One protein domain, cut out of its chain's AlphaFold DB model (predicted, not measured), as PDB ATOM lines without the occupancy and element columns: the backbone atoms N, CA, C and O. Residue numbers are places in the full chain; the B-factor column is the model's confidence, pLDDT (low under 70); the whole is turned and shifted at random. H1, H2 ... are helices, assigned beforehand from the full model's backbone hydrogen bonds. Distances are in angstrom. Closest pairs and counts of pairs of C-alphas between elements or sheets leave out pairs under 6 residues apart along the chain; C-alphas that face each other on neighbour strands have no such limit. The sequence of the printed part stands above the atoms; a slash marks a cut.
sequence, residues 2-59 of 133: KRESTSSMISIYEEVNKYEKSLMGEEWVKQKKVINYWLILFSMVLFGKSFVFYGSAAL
ATOM      1  N   LYS A   2     115.053 -86.886 229.625       46.12
ATOM      2  CA  LYS A   2     114.209 -87.725 230.505       46.12
ATOM      3  C   LYS A   2     114.724 -89.173 230.561       46.12
ATOM      4  O   LYS A   2     114.407 -89.976 229.693       46.12
ATOM      5  N   ARG A   3     115.478 -89.508 231.614       52.81
ATOM      6  CA  ARG A   3     116.139 -90.811 231.864       52.81
ATOM      7  C   ARG A   3     115.165 -91.988 232.074       52.81
ATOM      8  O   ARG A   3     115.598 -93.105 232.319       52.81
ATOM      9  N   GLU A   4     113.868 -91.709 231.982       60.53
ATOM     10  CA  GLU A   4     112.749 -92.542 232.416       60.53
ATOM     11  C   GLU A   4     111.590 -92.598 231.410       60.53
ATOM     12  O   GLU A   4     110.540 -93.167 231.712       60.53
ATOM     13  N   SER A   5     111.749 -91.992 230.232       70.50
ATOM     14  CA  SER A   5     110.686 -91.959 229.227       70.50
ATOM     15  C   SER A   5     110.469 -93.343 228.609       70.50
ATOM     16  O   SER A   5     111.425 -93.983 228.177       70.50
ATOM     17  N   THR A   6     109.213 -93.780 228.530       77.25
ATOM     18  CA  THR A   6     108.778 -94.982 227.791       77.25
ATOM     19  C   THR A   6     108.393 -94.669 226.343       77.25
ATOM     20  O   THR A   6     107.956 -95.567 225.628       77.25
ATOM     21  N   SER A   7     108.521 -93.401 225.931       78.94
ATOM     22  CA  SER A   7     108.117 -92.909 224.613       78.94
ATOM     23  C   SER A   7     108.810 -93.682 223.495       78.94
ATOM     24  O   SER A   7     110.022 -93.909 223.531       78.94
ATOM     25  N   SER A   8     108.015 -94.076 222.509       78.50
ATOM     26  CA  SER A   8     108.448 -94.759 221.296       78.50
ATOM     27  C   SER A   8     107.764 -94.099 220.101       78.50
ATOM     28  O   SER A   8     106.648 -93.608 220.228       78.50
ATOM     29  N   MET A   9     108.407 -94.105 218.930       80.06
ATOM     30  CA  MET A   9     107.767 -93.632 217.691       80.06
ATOM     31  C   MET A   9     106.586 -94.514 217.268       80.06
ATOM     32  O   MET A   9     105.682 -94.059 216.581       80.06
ATOM     33  N   ILE A  10     106.600 -95.781 217.676       86.00
ATOM     34  CA  ILE A  10     105.563 -96.764 217.372       86.00
ATOM     35  C   ILE A  10     104.800 -97.048 218.669       86.00
ATOM     36  O   ILE A  10     105.404 -97.478 219.661       86.00
ATOM     37  N   SER A  11     103.483 -96.833 218.635       79.94
ATOM     38  CA  SER A  11     102.579 -96.883 219.794       79.94
ATOM     39  C   SER A  11     102.603 -98.221 220.535       79.94
ATOM     40  O   SER A  11     102.701 -98.239 221.758       79.94
ATOM     41  N   ILE A  12     102.616 -99.340 219.804       85.31
ATOM     42  CA  ILE A  12     102.628-100.692 220.390       85.31
ATOM     43  C   ILE A  12     103.845-100.882 221.308       85.31
ATOM     44  O   ILE A  12     103.726-101.400 222.417       85.31
ATOM     45  N   TYR A  13     105.025-100.404 220.902       83.75
ATOM     46  CA  TYR A  13     106.220-100.513 221.743       83.75
ATOM     47  C   TYR A  13     106.186 -99.561 222.942       83.75
ATOM     48  O   TYR A  13     106.804 -99.860 223.963       83.75
ATOM     49  N   GLU A  14     105.484 -98.429 222.854       85.69
ATOM     50  CA  GLU A  14     105.293 -97.549 224.010       85.69
ATOM     51  C   GLU A  14     104.430 -98.221 225.085       85.69
ATOM     52  O   GLU A  14     104.770 -98.145 226.268       85.69
ATOM     53  N   GLU A  15     103.361 -98.916 224.693       86.50
ATOM     54  CA  GLU A  15     102.517 -99.682 225.618       86.50
ATOM     55  C   GLU A  15     103.295-100.818 226.285       86.50
ATOM     56  O   GLU A  15     103.289-100.932 227.514       86.50
ATOM     57  N   VAL A  16     104.057-101.588 225.501       84.75
ATOM     58  CA  VAL A  16     104.937-102.641 226.032       84.75
ATOM     59  C   VAL A  16     105.978-102.053 226.987       84.75
ATOM     60  O   VAL A  16     106.178-102.576 228.080       84.75
ATOM     61  N   ASN A  17     106.601-100.923 226.643       85.88
ATOM     62  CA  ASN A  17     107.582-100.271 227.510       85.88
ATOM     63  C   ASN A  17     106.964 -99.772 228.824       85.88
ATOM     64  O   ASN A  17     107.606 -99.877 229.869       85.88
ATOM     65  N   LYS A  18     105.741 -99.224 228.792       87.31
ATOM     66  CA  LYS A  18     105.007 -98.817 230.005       87.31
ATOM     67  C   LYS A  18     104.706-100.020 230.891       87.31
ATOM     68  O   LYS A  18     104.937 -99.948 232.098       87.31
ATOM     69  N   TYR A  19     104.250-101.114 230.285       86.50
ATOM     70  CA  TYR A  19     103.979-102.369 230.975       86.50
ATOM     71  C   TYR A  19     105.246-102.964 231.605       86.50
ATOM     72  O   TYR A  19     105.286-103.214 232.803       86.50
ATOM     73  N   GLU A  20     106.332-103.125 230.851       83.88
ATOM     74  CA  GLU A  20     107.575-103.691 231.386       83.88
ATOM     75  C   GLU A  20     108.206-102.806 232.465       83.88
ATOM     76  O   GLU A  20     108.715-103.314 233.468       83.88
ATOM     77  N   LYS A  21     108.161-101.478 232.292       86.44
ATOM     78  CA  LYS A  21     108.710-100.540 233.275       86.44
ATOM     79  C   LYS A  21     107.954-100.607 234.601       86.44
ATOM     80  O   LYS A  21     108.599-100.552 235.647       86.44
ATOM     81  N   SER A  22     106.624-100.738 234.581       84.06
ATOM     82  CA  SER A  22     105.839-100.857 235.818       84.06
ATOM     83  C   SER A  22     106.164-102.143 236.586       84.06
ATOM     84  O   SER A  22     106.150-102.142 237.814       84.06
ATOM     85  N   LEU A  23     106.533-103.212 235.875       81.19
ATOM     86  CA  LEU A  23     106.885-104.505 236.464       81.19
ATOM     87  C   LEU A  23     108.329-104.571 236.975       81.19
ATOM     88  O   LEU A  23     108.598-105.180 238.010       81.19
ATOM     89  N   MET A  24     109.273-103.984 236.239       79.56
ATOM     90  CA  MET A  24     110.704-104.102 236.528       79.56
ATOM     91  C   MET A  24     111.288-102.932 237.332       79.56
ATOM     92  O   MET A  24     112.367-103.067 237.919       79.56
ATOM     93  N   GLY A  25     110.629-101.771 237.332       84.50
ATOM     94  CA  GLY A  25     111.106-100.561 238.001       84.50
ATOM     95  C   GLY A  25     112.492-100.118 237.510       84.50
ATOM     96  O   GLY A  25     112.721 -99.919 236.317       84.50
ATOM     97  N   GLU A  26     113.443 -99.966 238.433       83.12
ATOM     98  CA  GLU A  26     114.801 -99.487 238.127       83.12
ATOM     99  C   GLU A  26     115.619-100.435 237.236       83.12
ATOM    100  O   GLU A  26     116.501 -99.986 236.496       83.12
ATOM    101  N   GLU A  27     115.348-101.744 237.280       83.31
ATOM    102  CA  GLU A  27     116.060-102.727 236.452       83.31
ATOM    103  C   GLU A  27     115.755-102.525 234.958       83.31
ATOM    104  O   GLU A  27     116.647-102.688 234.124       83.31
ATOM    105  N   TRP A  28     114.555-102.034 234.621       85.38
ATOM    106  CA  TRP A  28     114.200-101.651 233.250       85.38
ATOM    107  C   TRP A  28     115.108-100.536 232.717       85.38
ATOM    108  O   TRP A  28     115.599-100.588 231.589       85.38
ATOM    109  N   VAL A  29     115.396 -99.532 233.553       86.62
ATOM    110  CA  VAL A  29     116.266 -98.409 233.175       86.62
ATOM    111  C   VAL A  29     117.702 -98.891 232.944       86.62
ATOM    112  O   VAL A  29     118.367 -98.417 232.018       86.62
ATOM    113  N   LYS A  30     118.192 -99.841 233.753       85.50
ATOM    114  CA  LYS A  30     119.516-100.460 233.559       85.50
ATOM    115  C   LYS A  30     119.572-101.234 232.241       85.50
ATOM    116  O   LYS A  30     120.498-101.012 231.461       85.50
ATOM    117  N   GLN A  31     118.548-102.041 231.956       85.31
ATOM    118  CA  GLN A  31     118.425-102.776 230.698       85.31
ATOM    119  C   GLN A  31     118.462-101.838 229.485       85.31
ATOM    120  O   GLN A  31     119.279-102.036 228.585       85.31
ATOM    121  N   LYS A  32     117.635-100.782 229.465       86.94
ATOM    122  CA  LYS A  32     117.580 -99.839 228.333       86.94
ATOM    123  C   LYS A  32     118.892 -99.082 228.125       86.94
ATOM    124  O   LYS A  32     119.303 -98.888 226.983       86.94
ATOM    125  N   LYS A  33     119.588 -98.691 229.199       87.25
ATOM    126  CA  LYS A  33     120.915 -98.058 229.082       87.25
ATOM    127  C   LYS A  33     121.921 -98.975 228.404       87.25
ATOM    128  O   LYS A  33     122.644 -98.527 227.524       87.25
ATOM    129  N   VAL A  34     121.957-100.243 228.801       87.50
ATOM    130  CA  VAL A  34     122.909-101.197 228.234       87.50
ATOM    131  C   VAL A  34     122.578-101.520 226.786       87.50
ATOM    132  O   VAL A  34     123.493-101.555 225.970       87.50
ATOM    133  N   ILE A  35     121.295-101.636 226.432       87.31
ATOM    134  CA  ILE A  35     120.877-101.748 225.025       87.31
ATOM    135  C   ILE A  35     121.387-100.551 224.214       87.31
ATOM    136  O   ILE A  35     121.986-100.749 223.163       87.31
ATOM    137  N   ASN A  36     121.230 -99.324 224.716       88.88
ATOM    138  CA  ASN A  36     121.721 -98.135 224.015       88.88
ATOM    139  C   ASN A  36     123.251 -98.122 223.876       88.88
ATOM    140  O   ASN A  36     123.753 -97.763 222.814       88.88
ATOM    141  N   TYR A  37     123.999 -98.534 224.907       90.62
ATOM    142  CA  TYR A  37     125.460 -98.662 224.810       90.62
ATOM    143  C   TYR A  37     125.878 -99.698 223.767       90.62
ATOM    144  O   TYR A  37     126.765 -99.419 222.962       90.62
ATOM    145  N   TRP A  38     125.216-100.856 223.736       87.69
ATOM    146  CA  TRP A  38     125.450-101.862 222.702       87.69
ATOM    147  C   TRP A  38     125.142-101.323 221.313       87.69
ATOM    148  O   TRP A  38     125.929-101.537 220.400       87.69
ATOM    149  N   LEU A  39     124.043-100.586 221.153       91.56
ATOM    150  CA  LEU A  39     123.652-100.021 219.867       91.56
ATOM    151  C   LEU A  39     124.710 -99.038 219.352       91.56
ATOM    152  O   LEU A  39     125.121 -99.140 218.203       91.56
ATOM    153  N   ILE A  40     125.228 -98.169 220.227       93.88
ATOM    154  CA  ILE A  40     126.339 -97.262 219.908       93.88
ATOM    155  C   ILE A  40     127.596 -98.047 219.510       93.88
ATOM    156  O   ILE A  40     128.209 -97.730 218.492       93.88
ATOM    157  N   LEU A  41     127.969 -99.079 220.274       92.50
ATOM    158  CA  LEU A  41     129.128 -99.921 219.960       92.50
ATOM    159  C   LEU A  41     128.978-100.606 218.595       92.50
ATOM    160  O   LEU A  41     129.890-100.537 217.775       92.50
ATOM    161  N   PHE A  42     127.822-101.211 218.314       89.94
ATOM    162  CA  PHE A  42     127.543-101.826 217.014       89.94
ATOM    163  C   PHE A  42     127.581-100.798 215.882       89.94
ATOM    164  O   PHE A  42     128.182-101.065 214.843       89.94
ATOM    165  N   SER A  43     127.007 -99.610 216.085       92.50
ATOM    166  CA  SER A  43     127.083 -98.524 215.109       92.50
ATOM    167  C   SER A  43     128.528 -98.106 214.831       92.50
ATOM    168  O   SER A  43     128.883 -97.938 213.669       92.50
ATOM    169  N   MET A  44     129.378 -97.996 215.858       93.31
ATOM    170  CA  MET A  44     130.803 -97.691 215.682       93.31
ATOM    171  C   MET A  44     131.535 -98.788 214.905       93.31
ATOM    172  O   MET A  44     132.336 -98.474 214.030       93.31
ATOM    173  N   VAL A  45     131.251-100.065 215.180       90.12
ATOM    174  CA  VAL A  45     131.861-101.196 214.459       90.12
ATOM    175  C   VAL A  45     131.449-101.198 212.987       90.12
ATOM    176  O   VAL A  45     132.305-101.326 212.112       90.12
ATOM    177  N   LEU A  46     130.157-101.028 212.701       88.81
ATOM    178  CA  LEU A  46     129.644-100.971 211.331       88.81
ATOM    179  C   LEU A  46     130.181 -99.752 210.577       88.81
ATOM    180  O   LEU A  46     130.591 -99.872 209.422       88.81
ATOM    181  N   PHE A  47     130.236 -98.595 211.238       91.31
ATOM    182  CA  PHE A  47     130.840 -97.394 210.676       91.31
ATOM    183  C   PHE A  47     132.330 -97.600 210.389       91.31
ATOM    184  O   PHE A  47     132.788 -97.288 209.294       91.31
ATOM    185  N   GLY A  48     133.073 -98.190 211.329       89.31
ATOM    186  CA  GLY A  48     134.485 -98.519 211.156       89.31
ATOM    187  C   GLY A  48     134.720 -99.472 209.984       89.31
ATOM    188  O   GLY A  48     135.611 -99.232 209.175       89.31
ATOM    189  N   LYS A  49     133.880-100.504 209.830       84.44
ATOM    190  CA  LYS A  49     133.897-101.377 208.647       84.44
ATOM    191  C   LYS A  49     133.680-100.573 207.365       84.44
ATOM    192  O   LYS A  49     134.507-100.654 206.466       84.44
ATOM    193  N   SER A  50     132.621 -99.771 207.298       84.69
ATOM    194  CA  SER A  50     132.326 -98.943 206.121       84.69
ATOM    195  C   SER A  50     133.488 -98.011 205.757       84.69
ATOM    196  O   SER A  50     133.880 -97.928 204.597       84.69
ATOM    197  N   PHE A  51     134.099 -97.371 206.758       87.69
ATOM    198  CA  PHE A  51     135.228 -96.464 206.565       87.69
ATOM    199  C   PHE A  51     136.485 -97.178 206.051       87.69
ATOM    200  O   PHE A  51     137.128 -96.690 205.127       87.69
ATOM    201  N   VAL A  52     136.825 -98.345 206.610       86.06
ATOM    202  CA  VAL A  52     138.014 -99.118 206.198       86.06
ATOM    203  C   VAL A  52     137.902 -99.621 204.757       86.06
ATOM    204  O   VAL A  52     138.902 -99.659 204.047       86.06
ATOM    205  N   PHE A  53     136.700 -99.991 204.312       80.44
ATOM    206  CA  PHE A  53     136.461-100.491 202.954       80.44
ATOM    207  C   PHE A  53     136.021 -99.394 201.969       80.44
ATOM    208  O   PHE A  53     135.660 -99.688 200.827       80.44
ATOM    209  N   TYR A  54     136.073 -98.123 202.381       79.56
ATOM    210  CA  TYR A  54     135.713 -96.992 201.536       79.56
ATOM    211  C   TYR A  54     136.644 -96.905 200.315       79.56
ATOM    212  O   TYR A  54     137.857 -96.759 200.447       79.56
ATOM    213  N   GLY A  55     136.071 -97.003 199.113       74.00
ATOM    214  CA  GLY A  55     136.814 -96.940 197.850       74.00
ATOM    215  C   GLY A  55     137.455 -98.258 197.400       74.00
ATOM    216  O   GLY A  55     138.090 -98.281 196.346       74.00
ATOM    217  N   SER A  56     137.279 -99.362 198.136       75.19
ATOM    218  CA  SER A  56     137.710-100.681 197.659       75.19
ATOM    219  C   SER A  56     136.665-101.255 196.691       75.19
ATOM    220  O   SER A  56     135.494-101.364 197.046       75.19
ATOM    221  N   ALA A  57     137.085-101.645 195.483       63.97
ATOM    222  CA  ALA A  57     136.249-102.385 194.527       63.97
ATOM    223  C   ALA A  57     136.131-103.885 194.869       63.97
ATOM    224  O   ALA A  57     135.490-104.636 194.136       63.97
ATOM    225  N   ALA A  58     136.763-104.330 195.963       60.66
ATOM    226  CA  ALA A  58     136.593-105.679 196.473       60.66
ATOM    227  C   ALA A  58     135.123-105.854 196.871       60.66
ATOM    228  O   ALA A  58     134.622-105.146 197.747       60.66
ATOM    229  N   LEU A  59     134.428-106.760 196.179       58.22
ATOM    230  CA  LEU A  59     133.055-107.151 196.478       58.22
ATOM    231  C   LEU A  59     132.939-107.426 197.978       58.22
ATOM    232  O   LEU A  59     133.568-108.332 198.515       58.22
TER     233      LEU A  59
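This is residues 2 to 59 of the 133 residues of an uncharacterized protein of Cytobacillus horneckiae (UniProt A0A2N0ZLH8). One long helix, H2, sticks out as an arm from a small head, and a shorter helix, H1, meets it near one end to make a V-shaped corner. Residues 2 to 10 run back alongside H1 in the head, while residues 34 to 59, of which 34 to 52 belong to H2, stand free and make most of the length. The printed part has 58 residues with two named helices, H1 then H2, and no named strand; its class is all helix. The whole is extended, with a radius of gyration of the C-alphas of 17.0 A and spans of 51 by 22 by 19 A.

Look first at H2, residues 26 to 52, then at H1, residues 11 to 24. They only just touch, and only at the corner by their link, with 3 pairs of C-alphas within 8 A. Look there at residues 20 to 21 of H1 and 28 to 29 of H2; the closest C-alphas of the two helices, those of Lys 21 and Trp 28, are 5.6 A apart. Their lines stand at a steep tilt of 52 degrees, and they run opposite ways. In both H1 and H2 every O i to N i+4 pair is within hydrogen-bond range.

Find C-alpha 26 at (114.801, -99.487, 238.127); from there H2 runs 39.5 A to C-alpha 52 at (138.014, -99.118, 206.198). H1 begins at C-alpha 11, at (102.579, -96.883, 219.794), and ends 20.0 A away at C-alpha 24.

The two C-alphas farthest apart, those of Ser 22 and Ala 57, are 51.3 A apart. The link from H1 to H2 is tight, with 1 residue, and the printed part has no cut. In the B-factor column, the mean pLDDT of the printed part is 82.2; look for values under 70 at residues 2 to 4 and 57 to 59.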